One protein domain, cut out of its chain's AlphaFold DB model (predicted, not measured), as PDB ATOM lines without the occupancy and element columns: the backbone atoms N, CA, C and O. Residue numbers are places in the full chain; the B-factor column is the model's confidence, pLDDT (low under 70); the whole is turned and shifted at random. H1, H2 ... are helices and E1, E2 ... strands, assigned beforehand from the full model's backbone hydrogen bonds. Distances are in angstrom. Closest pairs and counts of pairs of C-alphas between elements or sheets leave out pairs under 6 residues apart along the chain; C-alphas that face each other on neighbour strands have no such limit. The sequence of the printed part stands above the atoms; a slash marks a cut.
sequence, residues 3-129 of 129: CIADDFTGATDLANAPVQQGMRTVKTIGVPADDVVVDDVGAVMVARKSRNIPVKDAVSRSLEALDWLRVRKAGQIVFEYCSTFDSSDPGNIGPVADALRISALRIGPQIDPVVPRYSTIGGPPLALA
ATOM      1  N   CYS A   3      40.961  -5.773 -12.015       94.69
ATOM      2  CA  CYS A   3      39.803  -6.295 -12.730       94.69
ATOM      3  C   CYS A   3      38.989  -5.192 -13.412       94.69
ATOM      4  O   CYS A   3      38.788  -4.110 -12.858       94.69
ATOM      5  N   ILE A   4      38.471  -5.519 -14.593       96.56
ATOM      6  CA  ILE A   4      37.360  -4.863 -15.274       96.56
ATOM      7  C   ILE A   4      36.181  -5.835 -15.188       96.56
ATOM      8  O   ILE A   4      36.224  -6.884 -15.822       96.56
ATOM      9  N   ALA A   5      35.144  -5.508 -14.425       96.50
ATOM     10  CA  ALA A   5      33.989  -6.386 -14.236       96.50
ATOM     11  C   ALA A   5      32.741  -5.844 -14.938       96.50
ATOM     12  O   ALA A   5      32.474  -4.636 -14.905       96.50
ATOM     13  N   ASP A   6      31.968  -6.736 -15.558       96.12
ATOM     14  CA  ASP A   6      30.770  -6.378 -16.325       96.12
ATOM     15  C   ASP A   6      29.547  -5.990 -15.470       96.12
ATOM     16  O   ASP A   6      28.607  -5.356 -15.979       96.12
ATOM     17  N   ASP A   7      29.588  -6.343 -14.184       95.88
ATOM     18  CA  ASP A   7      28.599  -6.036 -13.160       95.88
ATOM     19  C   ASP A   7      29.252  -5.644 -11.811       95.88
ATOM     20  O   ASP A   7      30.470  -5.505 -11.677       95.88
ATOM     21  N   PHE A   8      28.422  -5.421 -10.787       95.62
ATOM     22  CA  PHE A   8      28.885  -5.089  -9.434       95.62
ATOM     23  C   PHE A   8      29.120  -6.298  -8.530       95.62
ATOM     24  O   PHE A   8      29.855  -6.176  -7.543       95.62
ATOM     25  N   THR A   9      28.449  -7.411  -8.814       93.69
ATOM     26  CA  THR A   9      28.439  -8.592  -7.953       93.69
ATOM     27  C   THR A   9      29.676  -9.431  -8.225       93.69
ATOM     28  O   THR A   9      30.464  -9.603  -7.305       93.69
ATOM     29  N   GLY A  10      29.946  -9.779  -9.485       91.50
ATOM     30  CA  GLY A  10      31.177 -10.442  -9.916       91.50
ATOM     31  C   GLY A  10      32.424  -9.645  -9.538       91.50
ATOM     32  O   GLY A  10      33.383 -10.197  -9.012       91.50
ATOM     33  N   ALA A  11      32.377  -8.309  -9.634       94.94
ATOM     34  CA  ALA A  11      33.460  -7.455  -9.127       94.94
ATOM     35  C   ALA A  11      33.741  -7.644  -7.624       94.94
ATOM     36  O   ALA A  11      34.870  -7.466  -7.173       94.94
ATOM     37  N   THR A  12      32.700  -7.916  -6.834       94.44
ATOM     38  CA  THR A  12      32.816  -8.147  -5.387       94.44
ATOM     39  C   THR A  12      33.268  -9.569  -5.101       94.44
ATOM     40  O   THR A  12      34.135  -9.756  -4.254       94.44
ATOM     41  N   ASP A  13      32.725 -10.542  -5.826       92.25
ATOM     42  CA  ASP A  13      33.077 -11.950  -5.680       92.25
ATOM     43  C   ASP A  13      34.563 -12.152  -5.997       92.25
ATOM     44  O   ASP A  13      35.317 -12.619  -5.143       92.25
ATOM     45  N   LEU A  14      35.038 -11.624  -7.131       91.19
ATOM     46  CA  LEU A  14      36.448 -11.674  -7.515       91.19
ATOM     47  C   LEU A  14      37.373 -10.918  -6.545       91.19
ATOM     48  O   LEU A  14      38.550 -11.260  -6.415       91.19
ATOM     49  N   ALA A  15      36.864  -9.905  -5.832       94.25
ATOM     50  CA  ALA A  15      37.634  -9.191  -4.812       94.25
ATOM     51  C   ALA A  15      38.000 -10.077  -3.613       94.25
ATOM     52  O   ALA A  15      38.986  -9.785  -2.930       94.25
ATOM     53  N   ASN A  16      37.254 -11.158  -3.358       92.62
ATOM     54  CA  ASN A  16      37.527 -12.051  -2.232       92.62
ATOM     55  C   ASN A  16      38.898 -12.716  -2.350       92.62
ATOM     56  O   ASN A  16      39.613 -12.793  -1.352       92.62
ATOM     57  N   ALA A  17      39.300 -13.139  -3.550       88.69
ATOM     58  CA  ALA A  17      40.570 -13.826  -3.777       88.69
ATOM     59  C   ALA A  17      41.807 -13.017  -3.316       88.69
ATOM     60  O   ALA A  17      42.563 -13.513  -2.474       88.69
ATOM     61  N   PRO A  18      42.040 -11.767  -3.774       90.94
ATOM     62  CA  PRO A  18      43.155 -10.961  -3.277       90.94
ATOM     63  C   PRO A  18      42.994 -10.572  -1.798       90.94
ATOM     64  O   PRO A  18      43.991 -10.546  -1.075       90.94
ATOM     65  N   VAL A  19      41.771 -10.330  -1.309       94.25
ATOM     66  CA  VAL A  19      41.524 -10.019   0.114       94.25
ATOM     67  C   VAL A  19      41.923 -11.183   1.024       94.25
ATOM     68  O   VAL A  19      42.607 -10.968   2.023       94.25
ATOM     69  N   GLN A  20      41.570 -12.420   0.671       92.25
ATOM     70  CA  GLN A  20      41.959 -13.623   1.418       92.25
ATOM     71  C   GLN A  20      43.476 -13.855   1.414       92.25
ATOM     72  O   GLN A  20      44.011 -14.456   2.342       92.25
ATOM     73  N   GLN A  21      44.182 -13.333   0.410       90.69
ATOM     74  CA  GLN A  21      45.647 -13.324   0.339       90.69
ATOM     75  C   GLN A  21      46.285 -12.139   1.090       90.69
ATOM     76  O   GLN A  21      47.496 -11.938   1.008       90.69
ATOM     77  N   GLY A  22      45.495 -11.344   1.819       93.62
ATOM     78  CA  GLY A  22      45.966 -10.196   2.596       93.62
ATOM     79  C   GLY A  22      46.211  -8.929   1.772       93.62
ATOM     80  O   GLY A  22      46.797  -7.978   2.287       93.62
ATOM     81  N   MET A  23      45.778  -8.875   0.506       92.88
ATOM     82  CA  MET A  23      45.923  -7.675  -0.319       92.88
ATOM     83  C   MET A  23      44.834  -6.652   0.001       92.88
ATOM     84  O   MET A  23      43.634  -6.930  -0.085       92.88
ATOM     85  N   ARG A  24      45.256  -5.411   0.265       94.88
ATOM     86  CA  ARG A  24      44.341  -4.271   0.324       94.88
ATOM     87  C   ARG A  24      43.710  -4.066  -1.053       94.88
ATOM     88  O   ARG A  24      44.412  -3.765  -2.018       94.88
ATOM     89  N   THR A  25      42.398  -4.253  -1.124       95.50
ATOM     90  CA  THR A  25      41.638  -4.290  -2.376       95.50
ATOM     91  C   THR A  25      40.548  -3.229  -2.348       95.50
ATOM     92  O   THR A  25      39.862  -3.072  -1.337       95.50
ATOM     93  N   VAL A  26      40.380  -2.500  -3.449       96.06
ATOM     94  CA  VAL A  26      39.319  -1.496  -3.606       96.06
ATOM     95  C   VAL A  26      38.424  -1.875  -4.774       96.06
ATOM     96  O   VAL A  26      38.908  -2.211  -5.848       96.06
ATOM     97  N   LYS A  27      37.108  -1.770  -4.576       96.38
ATOM     98  CA  LYS A  27      36.123  -1.811  -5.658       96.38
ATOM     99  C   LYS A  27      35.657  -0.394  -5.964       96.38
ATOM    100  O   LYS A  27      35.211   0.310  -5.059       96.38
ATOM    101  N   THR A  28      35.712   0.000  -7.229       97.06
ATOM    102  CA  THR A  28      35.193   1.281  -7.715       97.06
ATOM    103  C   THR A  28      33.941   1.048  -8.552       97.06
ATOM    104  O   THR A  28      33.759  -0.014  -9.151       97.06
ATOM    105  N   ILE A  29      33.052   2.040  -8.588       95.94
ATOM    106  CA  ILE A  29      31.893   2.040  -9.485       95.94
ATOM    107  C   ILE A  29      32.257   2.897 -10.689       95.94
ATOM    108  O   ILE A  29      32.209   4.123 -10.627       95.94
ATOM    109  N   GLY A  30      32.650   2.245 -11.778       95.50
ATOM    110  CA  GLY A  30      33.290   2.921 -12.899       95.50
ATOM    111  C   GLY A  30      34.728   3.347 -12.620       95.50
ATOM    112  O   GLY A  30      35.324   2.993 -11.600       95.50
ATOM    113  N   VAL A  31      35.286   4.072 -13.586       95.25
ATOM    114  CA  VAL A  31      36.602   4.698 -13.463       95.25
ATOM    115  C   VAL A  31      36.476   5.887 -12.502       95.25
ATOM    116  O   VAL A  31      35.588   6.718 -12.708       95.25
ATOM    117  N   PRO A  32      37.287   5.948 -11.430       94.56
ATOM    118  CA  PRO A  32      37.321   7.106 -10.543       94.56
ATOM    119  C   PRO A  32      37.652   8.390 -11.305       94.56
ATOM    120  O   PRO A  32      38.445   8.363 -12.243       94.56
ATOM    121  N   ALA A  33      37.062   9.507 -10.877       91.12
ATOM    122  CA  ALA A  33      37.453  10.823 -11.368       91.12
ATOM    123  C   ALA A  33      38.904  11.150 -10.968       91.12
ATOM    124  O   ALA A  33      39.430  10.581 -10.010       91.12
ATOM    125  N   ASP A  34      39.539  12.071 -11.694       87.75
ATOM    126  CA  ASP A  34      40.964  12.401 -11.532       87.75
ATOM    127  C   ASP A  34      41.331  12.923 -10.130       87.75
ATOM    128  O   ASP A  34      42.486  12.846  -9.716       87.75
ATOM    129  N   ASP A  35      40.358  13.450  -9.383       89.75
ATOM    130  CA  ASP A  35      40.512  13.941  -8.012       89.75
ATOM    131  C   ASP A  35      40.374  12.841  -6.942       89.75
ATOM    132  O   ASP A  35      40.670  13.073  -5.765       89.75
ATOM    133  N   VAL A  36      39.962  11.630  -7.326       88.62
ATOM    134  CA  VAL A  36      39.825  10.484  -6.424       88.62
ATOM    135  C   VAL A  36      41.128   9.695  -6.376       88.62
ATOM    136  O   VAL A  36      41.484   8.953  -7.291       88.62
ATOM    137  N   VAL A  37      41.818   9.797  -5.243       86.00
ATOM    138  CA  VAL A  37      43.079   9.090  -5.004       86.00
ATOM    139  C   VAL A  37      42.817   7.629  -4.618       86.00
ATOM    140  O   VAL A  37      42.174   7.347  -3.606       86.00
ATOM    141  N   VAL A  38      43.355   6.689  -5.404       88.19
ATOM    142  CA  VAL A  38      43.312   5.238  -5.140       88.19
ATOM    143  C   VAL A  38      44.743   4.705  -5.007       88.19
ATOM    144  O   VAL A  38      45.246   3.978  -5.868       88.19
ATOM    145  N   ASP A  39      45.395   5.079  -3.911       85.31
ATOM    146  CA  ASP A  39      46.791   4.738  -3.622       85.31
ATOM    147  C   ASP A  39      46.907   3.674  -2.528       85.31
ATOM    148  O   ASP A  39      45.968   3.442  -1.764       85.31
ATOM    149  N   ASP A  40      48.078   3.036  -2.450       88.00
ATOM    150  CA  ASP A  40      48.394   2.018  -1.437       88.00
ATOM    151  C   ASP A  40      47.401   0.836  -1.433       88.00
ATOM    152  O   ASP A  40      46.929   0.376  -0.394       88.00
ATOM    153  N   VAL A  41      47.045   0.343  -2.624       92.31
ATOM    154  CA  VAL A  41      46.191  -0.843  -2.806       92.31
ATOM    155  C   VAL A  41      46.867  -1.846  -3.740       92.31
ATOM    156  O   VAL A  41      47.447  -1.468  -4.757       92.31
ATOM    157  N   GLY A  42      46.791  -3.134  -3.402       91.12
ATOM    158  CA  GLY A  42      47.386  -4.228  -4.181       91.12
ATOM    159  C   GLY A  42      46.493  -4.757  -5.310       91.12
ATOM    160  O   GLY A  42      46.957  -5.514  -6.170       91.12
ATOM    161  N   ALA A  43      45.212  -4.383  -5.300       93.69
ATOM    162  CA  ALA A  43      44.226  -4.793  -6.292       93.69
ATOM    163  C   ALA A  43      43.098  -3.756  -6.424       93.69
ATOM    164  O   ALA A  43      42.610  -3.229  -5.418       93.69
ATOM    165  N   VAL A  44      42.654  -3.495  -7.654       95.94
ATOM    166  CA  VAL A  44      41.473  -2.664  -7.939       95.94
ATOM    167  C   VAL A  44      40.465  -3.406  -8.813       95.94
ATOM    168  O   VAL A  44      40.818  -3.932  -9.863       95.94
ATOM    169  N   MET A  45      39.198  -3.394  -8.394       96.25
ATOM    170  CA  MET A  45      38.059  -3.955  -9.122       96.25
ATOM    171  C   MET A  45      37.209  -2.817  -9.696       96.25
ATOM    172  O   MET A  45      36.449  -2.176  -8.965       96.25
ATOM    173  N   VAL A  46      37.334  -2.542 -10.994       96.94
ATOM    174  CA  VAL A  46      36.522  -1.533 -11.688       96.94
ATOM    175  C   VAL A  46      35.212  -2.172 -12.124       96.94
ATOM    176  O   VAL A  46      35.153  -2.885 -13.123       96.94
ATOM    177  N   ALA A  47      34.150  -1.905 -11.372       97.50
ATOM    178  CA  ALA A  47      32.850  -2.516 -11.592       97.50
ATOM    179  C   ALA A  47      31.984  -1.654 -12.525       97.50
ATOM    180  O   ALA A  47      31.773  -0.460 -12.275       97.50
ATOM    181  N   ARG A  48      31.468  -2.233 -13.613       96.69
ATOM    182  CA  ARG A  48      30.610  -1.552 -14.597       96.69
ATOM    183  C   ARG A  48      29.200  -2.136 -14.585       96.69
ATOM    184  O   ARG A  48      28.928  -3.137 -13.956       96.69
ATOM    185  N   LYS A  49      28.272  -1.474 -15.278       95.00
ATOM    186  CA  LYS A  49      27.017  -2.089 -15.734       95.00
ATOM    187  C   LYS A  49      27.101  -2.213 -17.245       95.00
ATOM    188  O   LYS A  49      26.600  -1.334 -17.951       95.00
ATOM    189  N   SER A  50      27.833  -3.208 -17.735       94.75
ATOM    190  CA  SER A  50      28.102  -3.387 -19.167       94.75
ATOM    191  C   SER A  50      27.586  -4.696 -19.750       94.75
ATOM    192  O   SER A  50      27.682  -4.867 -20.960       94.75
ATOM    193  N   ARG A  51      26.971  -5.573 -18.950       92.12
ATOM    194  CA  ARG A  51      26.429  -6.847 -19.443       92.12
ATOM    195  C   ARG A  51      25.398  -6.694 -20.565       92.12
ATOM    196  O   ARG A  51      25.591  -7.217 -21.652       92.12
ATOM    197  N   ASN A  52      24.362  -5.889 -20.320       92.75
ATOM    198  CA  ASN A  52      23.169  -5.799 -21.178       92.75
ATOM    199  C   ASN A  52      22.997  -4.426 -21.851       92.75
ATOM    200  O   ASN A  52      21.879  -4.000 -22.136       92.75
ATOM    201  N   ILE A  53      24.090  -3.692 -22.049       96.00
ATOM    202  CA  ILE A  53      24.077  -2.400 -22.758       96.00
ATOM    203  C   ILE A  53      24.475  -2.597 -24.229       96.00
ATOM    204  O   ILE A  53      24.986  -3.665 -24.569       96.00
ATOM    205  N   PRO A  54      24.296  -1.599 -25.114       97.62
ATOM    206  CA  PRO A  54      24.781  -1.698 -26.486       97.62
ATOM    207  C   PRO A  54      26.272  -2.056 -26.551       97.62
ATOM    208  O   PRO A  54      27.085  -1.493 -25.817       97.62
ATOM    209  N   VAL A  55      26.641  -2.950 -27.475       97.50
ATOM    210  CA  VAL A  55      28.010  -3.483 -27.635       97.50
ATOM    211  C   VAL A  55      29.067  -2.380 -27.669       97.50
ATOM    212  O   VAL A  55      30.080  -2.453 -26.977       97.50
ATOM    213  N   LYS A  56      28.813  -1.320 -28.444       97.50
ATOM    214  CA  LYS A  56      29.728  -0.179 -28.572       97.50
ATOM    215  C   LYS A  56      30.004   0.493 -27.223       97.50
ATOM    216  O   LYS A  56      31.144   0.861 -26.946       97.50
ATOM    217  N   ASP A  57      28.981   0.616 -26.384       98.06
ATOM    218  CA  ASP A  57      29.092   1.249 -25.073       98.06
ATOM    219  C   ASP A  57      29.827   0.337 -24.086       98.06
ATOM    220  O   ASP A  57      30.644   0.818 -23.300       98.06
ATOM    221  N   ALA A  58      29.587  -0.977 -24.148       97.75
ATOM    222  CA  ALA A  58      30.319  -1.957 -23.347       97.75
ATOM    223  C   ALA A  58      31.814  -1.941 -23.676       97.75
ATOM    224  O   ALA A  58      32.636  -1.786 -22.777       97.75
ATOM    225  N   VAL A  59      32.161  -1.988 -24.964       97.94
ATOM    226  CA  VAL A  59      33.548  -1.889 -25.437       97.94
ATOM    227  C   VAL A  59      34.194  -0.583 -24.977       97.94
ATOM    228  O   VAL A  59      35.278  -0.609 -24.395       97.94
ATOM    229  N   SER A  60      33.524   0.555 -25.177       98.06
ATOM    230  CA  SER A  60      34.057   1.863 -24.781       98.06
ATOM    231  C   SER A  60      34.341   1.940 -23.279       98.06
ATOM    232  O   SER A  60      35.404   2.407 -22.882       98.06
ATOM    233  N   ARG A  61      33.418   1.457 -22.436       97.69
ATOM    234  CA  ARG A  61      33.570   1.472 -20.970       97.69
ATOM    235  C   ARG A  61      34.683   0.550 -20.480       97.69
ATOM    236  O   ARG A  61      35.335   0.876 -19.484       97.69
ATOM    237  N   SER A  62      34.883  -0.584 -21.149       97.25
ATOM    238  CA  SER A  62      35.950  -1.533 -20.824       97.25
ATOM    239  C   SER A  62      37.324  -1.007 -21.231       97.25
ATOM    240  O   SER A  62      38.270  -1.143 -20.462       97.25
ATOM    241  N   LEU A  63      37.444  -0.352 -22.390       96.62
ATOM    242  CA  LEU A  63      38.700   0.282 -22.813       96.62
ATOM    243  C   LEU A  63      39.084   1.456 -21.907       96.62
ATOM    244  O   LEU A  63      40.236   1.547 -21.495       96.62
ATOM    245  N   GLU A  64      38.114   2.284 -21.513       96.56
ATOM    246  CA  GLU A  64      38.324   3.356 -20.531       96.56
ATOM    247  C   GLU A  64      38.866   2.800 -19.200       96.56
ATOM    248  O   GLU A  64      39.825   3.326 -18.638       96.56
ATOM    249  N   ALA A  65      38.299   1.688 -18.716       95.75
ATOM    250  CA  ALA A  65      38.779   1.023 -17.506       95.75
ATOM    251  C   ALA A  65      40.182   0.426 -17.689       95.75
ATOM    252  O   ALA A  65      41.023   0.551 -16.801       95.75
ATOM    253  N   LEU A  66      40.461  -0.191 -18.841       94.62
ATOM    254  CA  LEU A  66      41.776  -0.741 -19.155       94.62
ATOM    255  C   LEU A  66      42.857   0.341 -19.153       94.62
ATOM    256  O   LEU A  66      43.927   0.130 -18.585       94.62
ATOM    257  N   ASP A  67      42.594   1.480 -19.785       93.19
ATOM    258  CA  ASP A  67      43.555   2.575 -19.866       93.19
ATOM    259  C   ASP A  67      43.817   3.188 -18.484       93.19
ATOM    260  O   ASP A  67      44.977   3.425 -18.133       93.19
ATOM    261  N   TRP A  68      42.783   3.312 -17.646       93.06
ATOM    262  CA  TRP A  68      42.938   3.736 -16.252       93.06
ATOM    263  C   TRP A  68      43.706   2.718 -15.389       93.06
ATOM    264  O   TRP A  68      44.534   3.089 -14.563       93.06
ATOM    265  N   LEU A  69      43.503   1.412 -15.584       92.19
ATOM    266  CA  LEU A  69      44.236   0.388 -14.827       92.19
ATOM    267  C   LEU A  69      45.693   0.245 -15.292       92.19
ATOM    268  O   LEU A  69      46.585  -0.030 -14.488       92.19
ATOM    269  N   ARG A  70      45.983   0.477 -16.578       88.75
ATOM    270  CA  ARG A  70      47.342   0.381 -17.138       88.75
ATOM    271  C   ARG A  70      48.327   1.346 -16.492       88.75
ATOM    272  O   ARG A  70      49.487   0.972 -16.302       88.75
ATOM    273  N   VAL A  71      47.892   2.549 -16.114       86.75
ATOM    274  CA  VAL A  71      48.783   3.516 -15.448       86.75
ATOM    275  C   VAL A  71      49.236   3.039 -14.063       86.75
ATOM    276  O   VAL A  71      50.299   3.441 -13.595       86.75
ATOM    277  N   ARG A  72      48.501   2.102 -13.450       84.25
ATOM    278  CA  ARG A  72      48.794   1.527 -12.128       84.25
ATOM    279  C   ARG A  72      49.845   0.414 -12.159       84.25
ATOM    280  O   ARG A  72      50.246  -0.069 -11.104       84.25
ATOM    281  N   LYS A  73      50.308   0.005 -13.351       73.62
ATOM    282  CA  LYS A  73      51.312  -1.061 -13.562       73.62
ATOM    283  C   LYS A  73      50.953  -2.390 -12.880       73.62
ATOM    284  O   LYS A  73      51.833  -3.096 -12.387       73.62
ATOM    285  N   ALA A  74      49.669  -2.743 -12.859       75.75
ATOM    286  CA  ALA A  74      49.226  -4.026 -12.330       75.75
ATOM    287  C   ALA A  74      49.914  -5.193 -13.058       75.75
ATOM    288  O   ALA A  74      50.004  -5.209 -14.286       75.75
ATOM    289  N   GLY A  75      50.369  -6.197 -12.302       72.88
ATOM    290  CA  GLY A  75      51.025  -7.380 -12.877       72.88
ATOM    291  C   GLY A  75      50.099  -8.241 -13.748       72.88
ATOM    292  O   GLY A  75      50.575  -9.019 -14.569       72.88
ATOM    293  N   GLN A  76      48.784  -8.099 -13.573       82.00
ATOM    294  CA  GLN A  76      47.758  -8.699 -14.417       82.00
ATOM    295  C   GLN A  76      46.440  -7.937 -14.262       82.00
ATOM    296  O   GLN A  76      46.083  -7.564 -13.140       82.00
ATOM    297  N   ILE A  77      45.721  -7.774 -15.373       89.94
ATOM    298  CA  ILE A  77      44.346  -7.266 -15.412       89.94
ATOM    299  C   ILE A  77      43.420  -8.406 -15.859       89.94
ATOM    300  O   ILE A  77      43.751  -9.146 -16.781       89.94
ATOM    301  N   VAL A  78      42.275  -8.566 -15.212       89.94
ATOM    302  CA  VAL A  78      41.261  -9.582 -15.519       89.94
ATOM    303  C   VAL A  78      40.023  -8.898 -16.087       89.94
ATOM    304  O   VAL A  78      39.633  -7.842 -15.601       89.94
ATOM    305  N   PHE A  79      39.424  -9.464 -17.127       94.19
ATOM    306  CA  PHE A  79      38.070  -9.134 -17.546       94.19
ATOM    307  C   PHE A  79      37.129 -10.179 -16.948       94.19
ATOM    308  O   PHE A  79      37.173 -11.337 -17.356       94.19
ATOM    309  N   GLU A  80      36.350  -9.751 -15.959       92.75
ATOM    310  CA  GLU A  80      35.374 -10.568 -15.238       92.75
ATOM    311  C   GLU A  80      33.996 -10.445 -15.889       92.75
ATOM    312  O   GLU A  80      33.491  -9.332 -16.107       92.75
ATOM    313  N   TYR A  81      33.371 -11.587 -16.151       92.31
ATOM    314  CA  TYR A  81      31.986 -11.688 -16.601       92.31
ATOM    315  C   TYR A  81      31.235 -12.764 -15.814       92.31
ATOM    316  O   TYR A  81      31.796 -13.505 -15.022       92.31
ATOM    317  N   CYS A  82      29.923 -12.861 -16.018       89.19
ATOM    318  CA  CYS A  82      29.113 -13.816 -15.268       89.19
ATOM    319  C   CYS A  82      29.572 -15.271 -15.474       89.19
ATOM    320  O   CYS A  82      29.697 -15.724 -16.614       89.19
ATOM    321  N   SER A  83      29.690 -16.035 -14.386       85.12
ATOM    322  CA  SER A  83      30.091 -17.452 -14.394       85.12
ATOM    323  C   SER A  83      29.201 -18.366 -15.248       85.12
ATOM    324  O   SER A  83      29.646 -19.418 -15.705       85.12
ATOM    325  N   THR A  84      27.952 -17.970 -15.509       87.06
ATOM    326  CA  THR A  84      27.031 -18.685 -16.407       87.06
ATOM    327  C   THR A  84      27.114 -18.222 -17.863       87.06
ATOM    328  O   THR A  84      26.261 -18.596 -18.662       87.06
ATOM    329  N   PHE A  85      28.113 -17.407 -18.211       89.88
ATOM    330  CA  PHE A  85      28.320 -16.840 -19.545       89.88
ATOM    331  C   PHE A  85      27.101 -16.049 -20.058       89.88
ATOM    332  O   PHE A  85      26.670 -16.206 -21.199       89.88
ATOM    333  N   ASP A  86      26.525 -15.211 -19.187       89.81
ATOM    334  CA  ASP A  86      25.327 -14.406 -19.468       89.81
ATOM    335  C   ASP A  86      25.605 -13.352 -20.560       89.81
ATOM    336  O   ASP A  86      26.153 -12.277 -20.308       89.81
ATOM    337  N   SER A  87      25.282 -13.712 -21.802       91.00
ATOM    338  CA  SER A  87      25.521 -12.946 -23.025       91.00
ATOM    339  C   SER A  87      24.485 -13.331 -24.083       91.00
ATOM    340  O   SER A  87      23.870 -14.394 -24.027       91.00
ATOM    341  N   SER A  88      24.315 -12.476 -25.086       90.25
ATOM    342  CA  SER A  88      23.532 -12.762 -26.292       90.25
ATOM    343  C   SER A  88      24.449 -12.929 -27.507       90.25
ATOM    344  O   SER A  88      25.635 -12.603 -27.420       90.25
ATOM    345  N   ASP A  89      23.908 -13.388 -28.641       90.81
ATOM    346  CA  ASP A  89      24.639 -13.503 -29.915       90.81
ATOM    347  C   ASP A  89      25.468 -12.252 -30.273       90.81
ATOM    348  O   ASP A  89      26.642 -12.400 -30.617       90.81
ATOM    349  N   PRO A  90      24.936 -11.013 -30.181       91.69
ATOM    350  CA  PRO A  90      25.737  -9.830 -30.478       91.69
ATOM    351  C   PRO A  90      26.774  -9.479 -29.401       91.69
ATOM    352  O   PRO A  90      27.645  -8.657 -29.680       91.69
ATOM    353  N   GLY A  91      26.700 -10.034 -28.188       93.25
ATOM    354  CA  GLY A  91      27.616  -9.700 -27.100       93.25
ATOM    355  C   GLY A  91      26.981  -9.638 -25.704       93.25
ATOM    356  O   GLY A  91      25.816 -10.003 -25.518       93.25
ATOM    357  N   ASN A  92      27.734  -9.187 -24.689       96.00
ATOM    358  CA  ASN A  92      28.940  -8.333 -24.800       96.00
ATOM    359  C   ASN A  92      30.306  -9.001 -24.567       96.00
ATOM    360  O   ASN A  92      31.324  -8.356 -24.822       96.00
ATOM    361  N   ILE A  93      30.359 -10.268 -24.144       94.75
ATOM    362  CA  ILE A  93      31.621 -10.915 -23.731       94.75
ATOM    363  C   ILE A  93      32.645 -10.951 -24.878       94.75
ATOM    364  O   ILE A  93      33.755 -10.444 -24.724       94.75
ATOM    365  N   GLY A  94      32.259 -11.489 -26.040       93.75
ATOM    366  CA  GLY A  94      33.137 -11.602 -27.214       93.75
ATOM    367  C   GLY A  94      33.675 -10.253 -27.712       93.75
ATOM    368  O   GLY A  94      34.889 -10.057 -27.707       93.75
ATOM    369  N   PRO A  95      32.806  -9.282 -28.057       96.06
ATOM    370  CA  PRO A  95      33.251  -7.971 -28.532       96.06
ATOM    371  C   PRO A  95      34.178  -7.228 -27.562       96.06
ATOM    372  O   PRO A  95      35.108  -6.543 -27.991       96.06
ATOM    373  N   VAL A  96      33.939  -7.349 -26.251       96.25
ATOM    374  CA  VAL A  96      34.823  -6.757 -25.239       96.25
ATOM    375  C   VAL A  96      36.159  -7.496 -25.198       96.25
ATOM    376  O   VAL A  96      37.197  -6.838 -25.244       96.25
ATOM    377  N   ALA A  97      36.169  -8.830 -25.167       92.31
ATOM    378  CA  ALA A  97      37.402  -9.619 -25.183       92.31
ATOM    379  C   ALA A  97      38.276  -9.309 -26.415       92.31
ATOM    380  O   ALA A  97      39.485  -9.093 -26.275       92.31
ATOM    381  N   ASP A  98      37.663  -9.181 -27.595       92.50
ATOM    382  CA  ASP A  98      38.338  -8.790 -28.837       92.50
ATOM    383  C   ASP A  98      38.958  -7.391 -28.731       92.50
ATOM    384  O   ASP A  98      40.135  -7.195 -29.053       92.50
ATOM    385  N   ALA A  99      38.203  -6.411 -28.222       94.38
ATOM    386  CA  ALA A  99      38.689  -5.044 -28.038       94.38
ATOM    387  C   ALA A  99      39.846  -4.962 -27.027       94.38
ATOM    388  O   ALA A  99      40.798  -4.198 -27.220       94.38
ATOM    389  N   LEU A 100      39.802  -5.788 -25.981       90.38
ATOM    390  CA  LEU A 100      40.881  -5.951 -25.008       90.38
ATOM    391  C   LEU A 100      42.088  -6.724 -25.584       90.38
ATOM    392  O   LEU A 100      43.134  -6.785 -24.941       90.38
ATOM    393  N   ARG A 101      41.993  -7.242 -26.817       87.88
ATOM    394  CA  ARG A 101      43.009  -8.055 -27.512       87.88
ATOM    395  C   ARG A 101      43.306  -9.378 -26.807       87.88
ATOM    396  O   ARG A 101      44.455  -9.816 -26.746       87.88
ATOM    397  N   ILE A 102      42.269 -10.016 -26.277       81.25
ATOM    398  CA  ILE A 102      42.342 -11.348 -25.677       81.25
ATOM    399  C   ILE A 102      42.092 -12.373 -26.786       81.25
ATOM    400  O   ILE A 102      40.966 -12.787 -27.024       81.25
ATOM    401  N   SER A 103      43.149 -12.764 -27.498       67.38
ATOM    402  CA  SER A 103      43.035 -13.635 -28.682       67.38
ATOM    403  C   SER A 103      43.267 -15.123 -28.405       67.38
ATOM    404  O   SER A 103      42.924 -15.966 -29.228       67.38
ATOM    405  N   ALA A 104      43.899 -15.466 -27.282       62.94
ATOM    406  CA  ALA A 104      44.171 -16.845 -26.882       62.94
ATOM    407  C   ALA A 104      44.390 -16.916 -25.372       62.94
ATOM    408  O   ALA A 104      44.988 -16.004 -24.803       62.94
ATOM    409  N   LEU A 105      43.952 -18.001 -24.734       76.62
ATOM    410  CA  LEU A 105      43.995 -18.165 -23.283       76.62
ATOM    411  C   LEU A 105      44.635 -19.493 -22.882       76.62
ATOM    412  O   LEU A 105      44.428 -20.526 -23.511       76.62
ATOM    413  N   ARG A 106      45.391 -19.460 -21.789       76.69
ATOM    414  CA  ARG A 106      45.929 -20.617 -21.081       76.69
ATOM    415  C   ARG A 106      45.157 -20.792 -19.789       76.69
ATOM    416  O   ARG A 106      45.083 -19.850 -19.000       76.69
ATOM    417  N   ILE A 107      44.654 -21.999 -19.559       79.94
ATOM    418  CA  ILE A 107      44.076 -22.372 -18.268       79.94
ATOM    419  C   ILE A 107      45.211 -22.445 -17.242       79.94
ATOM    420  O   ILE A 107      46.217 -23.122 -17.457       79.94
ATOM    421  N   GLY A 108      45.072 -21.682 -16.167       74.56
ATOM    422  CA  GLY A 108      46.006 -21.581 -15.058       74.56
ATOM    423  C   GLY A 108      45.422 -22.140 -13.757       74.56
ATOM    424  O   GLY A 108      44.417 -22.850 -13.779       74.56
ATOM    425  N   PRO A 109      46.057 -21.840 -12.612       74.88
ATOM    426  CA  PRO A 109      45.544 -22.245 -11.309       74.88
ATOM    427  C   PRO A 109      44.201 -21.569 -11.005       74.88
ATOM    428  O   PRO A 109      43.903 -20.485 -11.505       74.88
ATOM    429  N   GLN A 110      43.403 -22.208 -10.160       78.00
ATOM    430  CA  GLN A 110      42.145 -21.664  -9.657       78.00
ATOM    431  C   GLN A 110      42.394 -20.371  -8.858       78.00
ATOM    432  O   GLN A 110      43.321 -20.327  -8.046       78.00
ATOM    433  N   ILE A 111      41.595 -19.327  -9.104       75.50
ATOM    434  CA  ILE A 111      41.710 -18.021  -8.419       75.50
ATOM    435  C   ILE A 111      40.619 -17.789  -7.377       75.50
ATOM    436  O   ILE A 111      40.896 -17.130  -6.384       75.50
ATOM    437  N   ASP A 112      39.439 -18.378  -7.559       68.94
ATOM    438  CA  ASP A 112      38.320 -18.387  -6.605       68.94
ATOM    439  C   ASP A 112      37.626 -19.771  -6.682       68.94
ATOM    440  O   ASP A 112      37.870 -20.489  -7.661       68.94
ATOM    441  N   PRO A 113      36.840 -20.253  -5.693       69.94
ATOM    442  CA  PRO A 113      36.147 -21.537  -5.783       69.94
ATOM    443  C   PRO A 113      35.425 -21.727  -7.118       69.94
ATOM    444  O   PRO A 113      34.505 -20.992  -7.446       69.94
ATOM    445  N   VAL A 114      35.840 -22.751  -7.874       70.12
ATOM    446  CA  VAL A 114      35.273 -23.109  -9.192       70.12
ATOM    447  C   VAL A 114      35.605 -22.110 -10.323       70.12
ATOM    448  O   VAL A 114      35.252 -22.370 -11.469       70.12
ATOM    449  N   VAL A 115      36.374 -21.044 -10.063       70.94
ATOM    450  CA  VAL A 115      36.807 -20.061 -11.076       70.94
ATOM    451  C   VAL A 115      38.256 -20.336 -11.509       70.94
ATOM    452  O   VAL A 115      39.210 -19.998 -10.789       70.94
ATOM    453  N   PRO A 116      38.478 -20.984 -12.669       66.88
ATOM    454  CA  PRO A 116      39.814 -21.142 -13.227       66.88
ATOM    455  C   PRO A 116      40.338 -19.801 -13.748       66.88
ATOM    456  O   PRO A 116      39.652 -19.079 -14.463       66.88
ATOM    457  N   ARG A 117      41.603 -19.484 -13.464       72.75
ATOM    458  CA  ARG A 117      42.261 -18.346 -14.109       72.75
ATOM    459  C   ARG A 117      42.545 -18.673 -15.565       72.75
ATOM    460  O   ARG A 117      43.304 -19.601 -15.839       72.75
ATOM    461  N   TYR A 118      42.093 -17.842 -16.491       78.00
ATOM    462  CA  TYR A 118      42.548 -17.894 -17.879       78.00
ATOM    463  C   TYR A 118      43.534 -16.763 -18.122       78.00
ATOM    464  O   TYR A 118      43.208 -15.629 -17.834       78.00
ATOM    465  N   SER A 119      44.743 -17.017 -18.619       76.38
ATOM    466  CA  SER A 119      45.732 -15.956 -18.911       76.38
ATOM    467  C   SER A 119      46.046 -15.893 -20.400       76.38
ATOM    468  O   SER A 119      46.155 -16.943 -21.028       76.38
ATOM    469  N   THR A 120      46.236 -14.704 -20.969       77.31
ATOM    470  CA  THR A 120      46.542 -14.552 -22.398       77.31
ATOM    471  C   THR A 120      47.800 -15.320 -22.835       77.31
ATOM    472  O   THR A 120      48.797 -15.416 -22.109       77.31
ATOM    473  N   ILE A 121      47.763 -15.890 -24.044       73.88
ATOM    474  CA  ILE A 121      48.918 -16.495 -24.724       73.88
ATOM    475  C   ILE A 121      49.398 -15.521 -25.804       73.88
ATOM    476  O   ILE A 121      48.801 -15.432 -26.873       73.88
ATOM    477  N   GLY A 122      50.490 -14.805 -25.519       62.47
ATOM    478  CA  GLY A 122      50.950 -13.691 -26.356       62.47
ATOM    479  C   GLY A 122      50.076 -12.439 -26.180       62.47
ATOM    480  O   GLY A 122      48.897 -12.533 -25.853       62.47
ATOM    481  N   GLY A 123      50.656 -11.247 -26.355       65.06
ATOM    482  CA  GLY A 123      49.942  -9.974 -26.156       65.06
ATOM    483  C   GLY A 123      49.972  -9.433 -24.710       65.06
ATOM    484  O   GLY A 123      50.824  -9.847 -23.922       65.06
ATOM    485  N   PRO A 124      49.106  -8.456 -24.363       66.88
ATOM    486  CA  PRO A 124      49.060  -7.839 -23.030       66.88
ATOM    487  C   PRO A 124      48.717  -8.866 -21.936       66.88
ATOM    488  O   PRO A 124      47.975  -9.801 -22.236       66.88
ATOM    489  N   PRO A 125      49.185  -8.701 -20.679       73.19
ATOM    490  CA  PRO A 125      48.952  -9.644 -19.577       73.19
ATOM    491  C   PRO A 125      47.515  -9.540 -19.038       73.19
ATOM    492  O   PRO A 125      47.272  -9.078 -17.921       73.19
ATOM    493  N   LEU A 126      46.558  -9.948 -19.867       75.94
ATOM    494  CA  LEU A 126      45.137  -9.970 -19.566       75.94
ATOM    495  C   LEU A 126      44.681 -11.384 -19.207       75.94
ATOM    496  O   LEU A 126      45.325 -12.383 -19.537       75.94
ATOM    497  N   ALA A 127      43.572 -11.467 -18.495       71.38
ATOM    498  CA  ALA A 127      42.954 -12.714 -18.090       71.38
ATOM    499  C   ALA A 127      41.437 -12.637 -18.236       71.38
ATOM    500  O   ALA A 127      40.890 -11.539 -18.235       71.38
ATOM    501  N   LEU A 128      40.786 -13.791 -18.362       72.00
ATOM    502  CA  LEU A 128      39.337 -13.915 -18.206       72.00
ATOM    503  C   LEU A 128      39.052 -14.641 -16.894       72.00
ATOM    504  O   LEU A 128      39.832 -15.527 -16.513       72.00
ATOM    505  N   ALA A 129      37.973 -14.248 -16.234       68.81
ATOM    506  CA  ALA A 129      37.413 -14.910 -15.066       68.81
ATOM    507  C   ALA A 129      35.883 -14.830 -15.140       68.81
ATOM    508  O   ALA A 129      35.373 -13.825 -15.695       68.81
TER     509      ALA A 129
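This is residues 3 to 129 of the 129 residues of the protein "SBD_N domain-containing protein" of Proteobacteria bacterium (UniProt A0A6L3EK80). A strongly twisted sheet of seven strands runs through the domain and curls round H1 on one face, while H2 covers part of the other face, making three layers; H3 packs on H2 and only grazes the sheet. At one end of the sheet, E7, E6 and E5 fold back and forth in hairpins, and E5 bends sharply, bringing its end to H1. The printed part has 127 residues with three named helices and seven named strands, in the order E1 H1 E2 E3 H2 E4 H3 E5 E6 E7, a mixed class of helices and strands. The sheet runs E2 E3 E1 E4 E7 E6 E5 and is mixed, and the whole is compact and rounded, with a radius of gyration of the C-alphas of 13.6 A and spans of 40 by 35 by 28 A.

The strands are E1, residues 3 to 5, beginning at C-alpha 3 (39.803, -6.295, -12.730); E2, 25 to 29, 13.6 A long; E3, 43 to 47, 12.8 A; E4, 77 to 80; E5, 105 to 112, 17.6 A; E6, 115 to 120, 15.9 A; and E7, 126 to 128, ending at C-alpha 128 (39.337, -13.915, -18.206). The helices are H1, residues 9 to 20, 17.2 A; H2, 55 to 70, 22.3 A, beginning at C-alpha 55 (28.010, -3.483, -27.635); and H3, 93 to 99, 10.1 A.

E2 and E3 are parallel, with N 28 and O 45 2.9 A apart, within hydrogen-bond range. So are E3 and E1, N 5 to O 46 at 2.9 A; E1 and E4, N 4 to O 78 at 2.8 A; and E4 and E7, N 79 to O 127 at 2.8 A. E5, E6 and E7 form a meander, each strand the antiparallel neighbour of the one before, with N 106 to O 119 at 2.7 A and N 120 to O 126 at 2.9 A. E5 bends by 75 degrees at residue 109. E1, H1, E2; E3, H2, E4; and E4, H3, E5 are split strand-helix-strand units, two strands of one sheet that are not neighbours, with a helix between them along the chain and other strands between them in the sheet, each with a right-handed crossover. H1 is on the sheet; its closest C-alphas to E5 are Ala 17 and Asp 112, 5.8 A. H2 is on the sheet at a height of 8.6 A, along the strands, at 19 degrees to E1 on the local plane; Ile 4 and Ala 65 are the closest C-alphas of E1 and H2, 6.5 A. H3 only grazes the sheet with residues 93 to 97. H2 and H3 touch, their closest C-alphas Val 59 and Val 96 at 5.0 A, with a steep tilt of 58 degrees, the same way. H1 is apart from H2 and H3. In H2 and H3 every O i to N i+4 pair is within hydrogen-bond range; in H1, 5 of 8 are.

The C-alphas of Asp 40 and Asp 89 are the two farthest apart, 40.2 A. The printed part has no cut. The long links are E2 to E3 and E4 to H3. The mean pLDDT of the printed part is 88.1; residues 103 to 104, 112 to 113, 116, 122 to 124 and 129 are under 70.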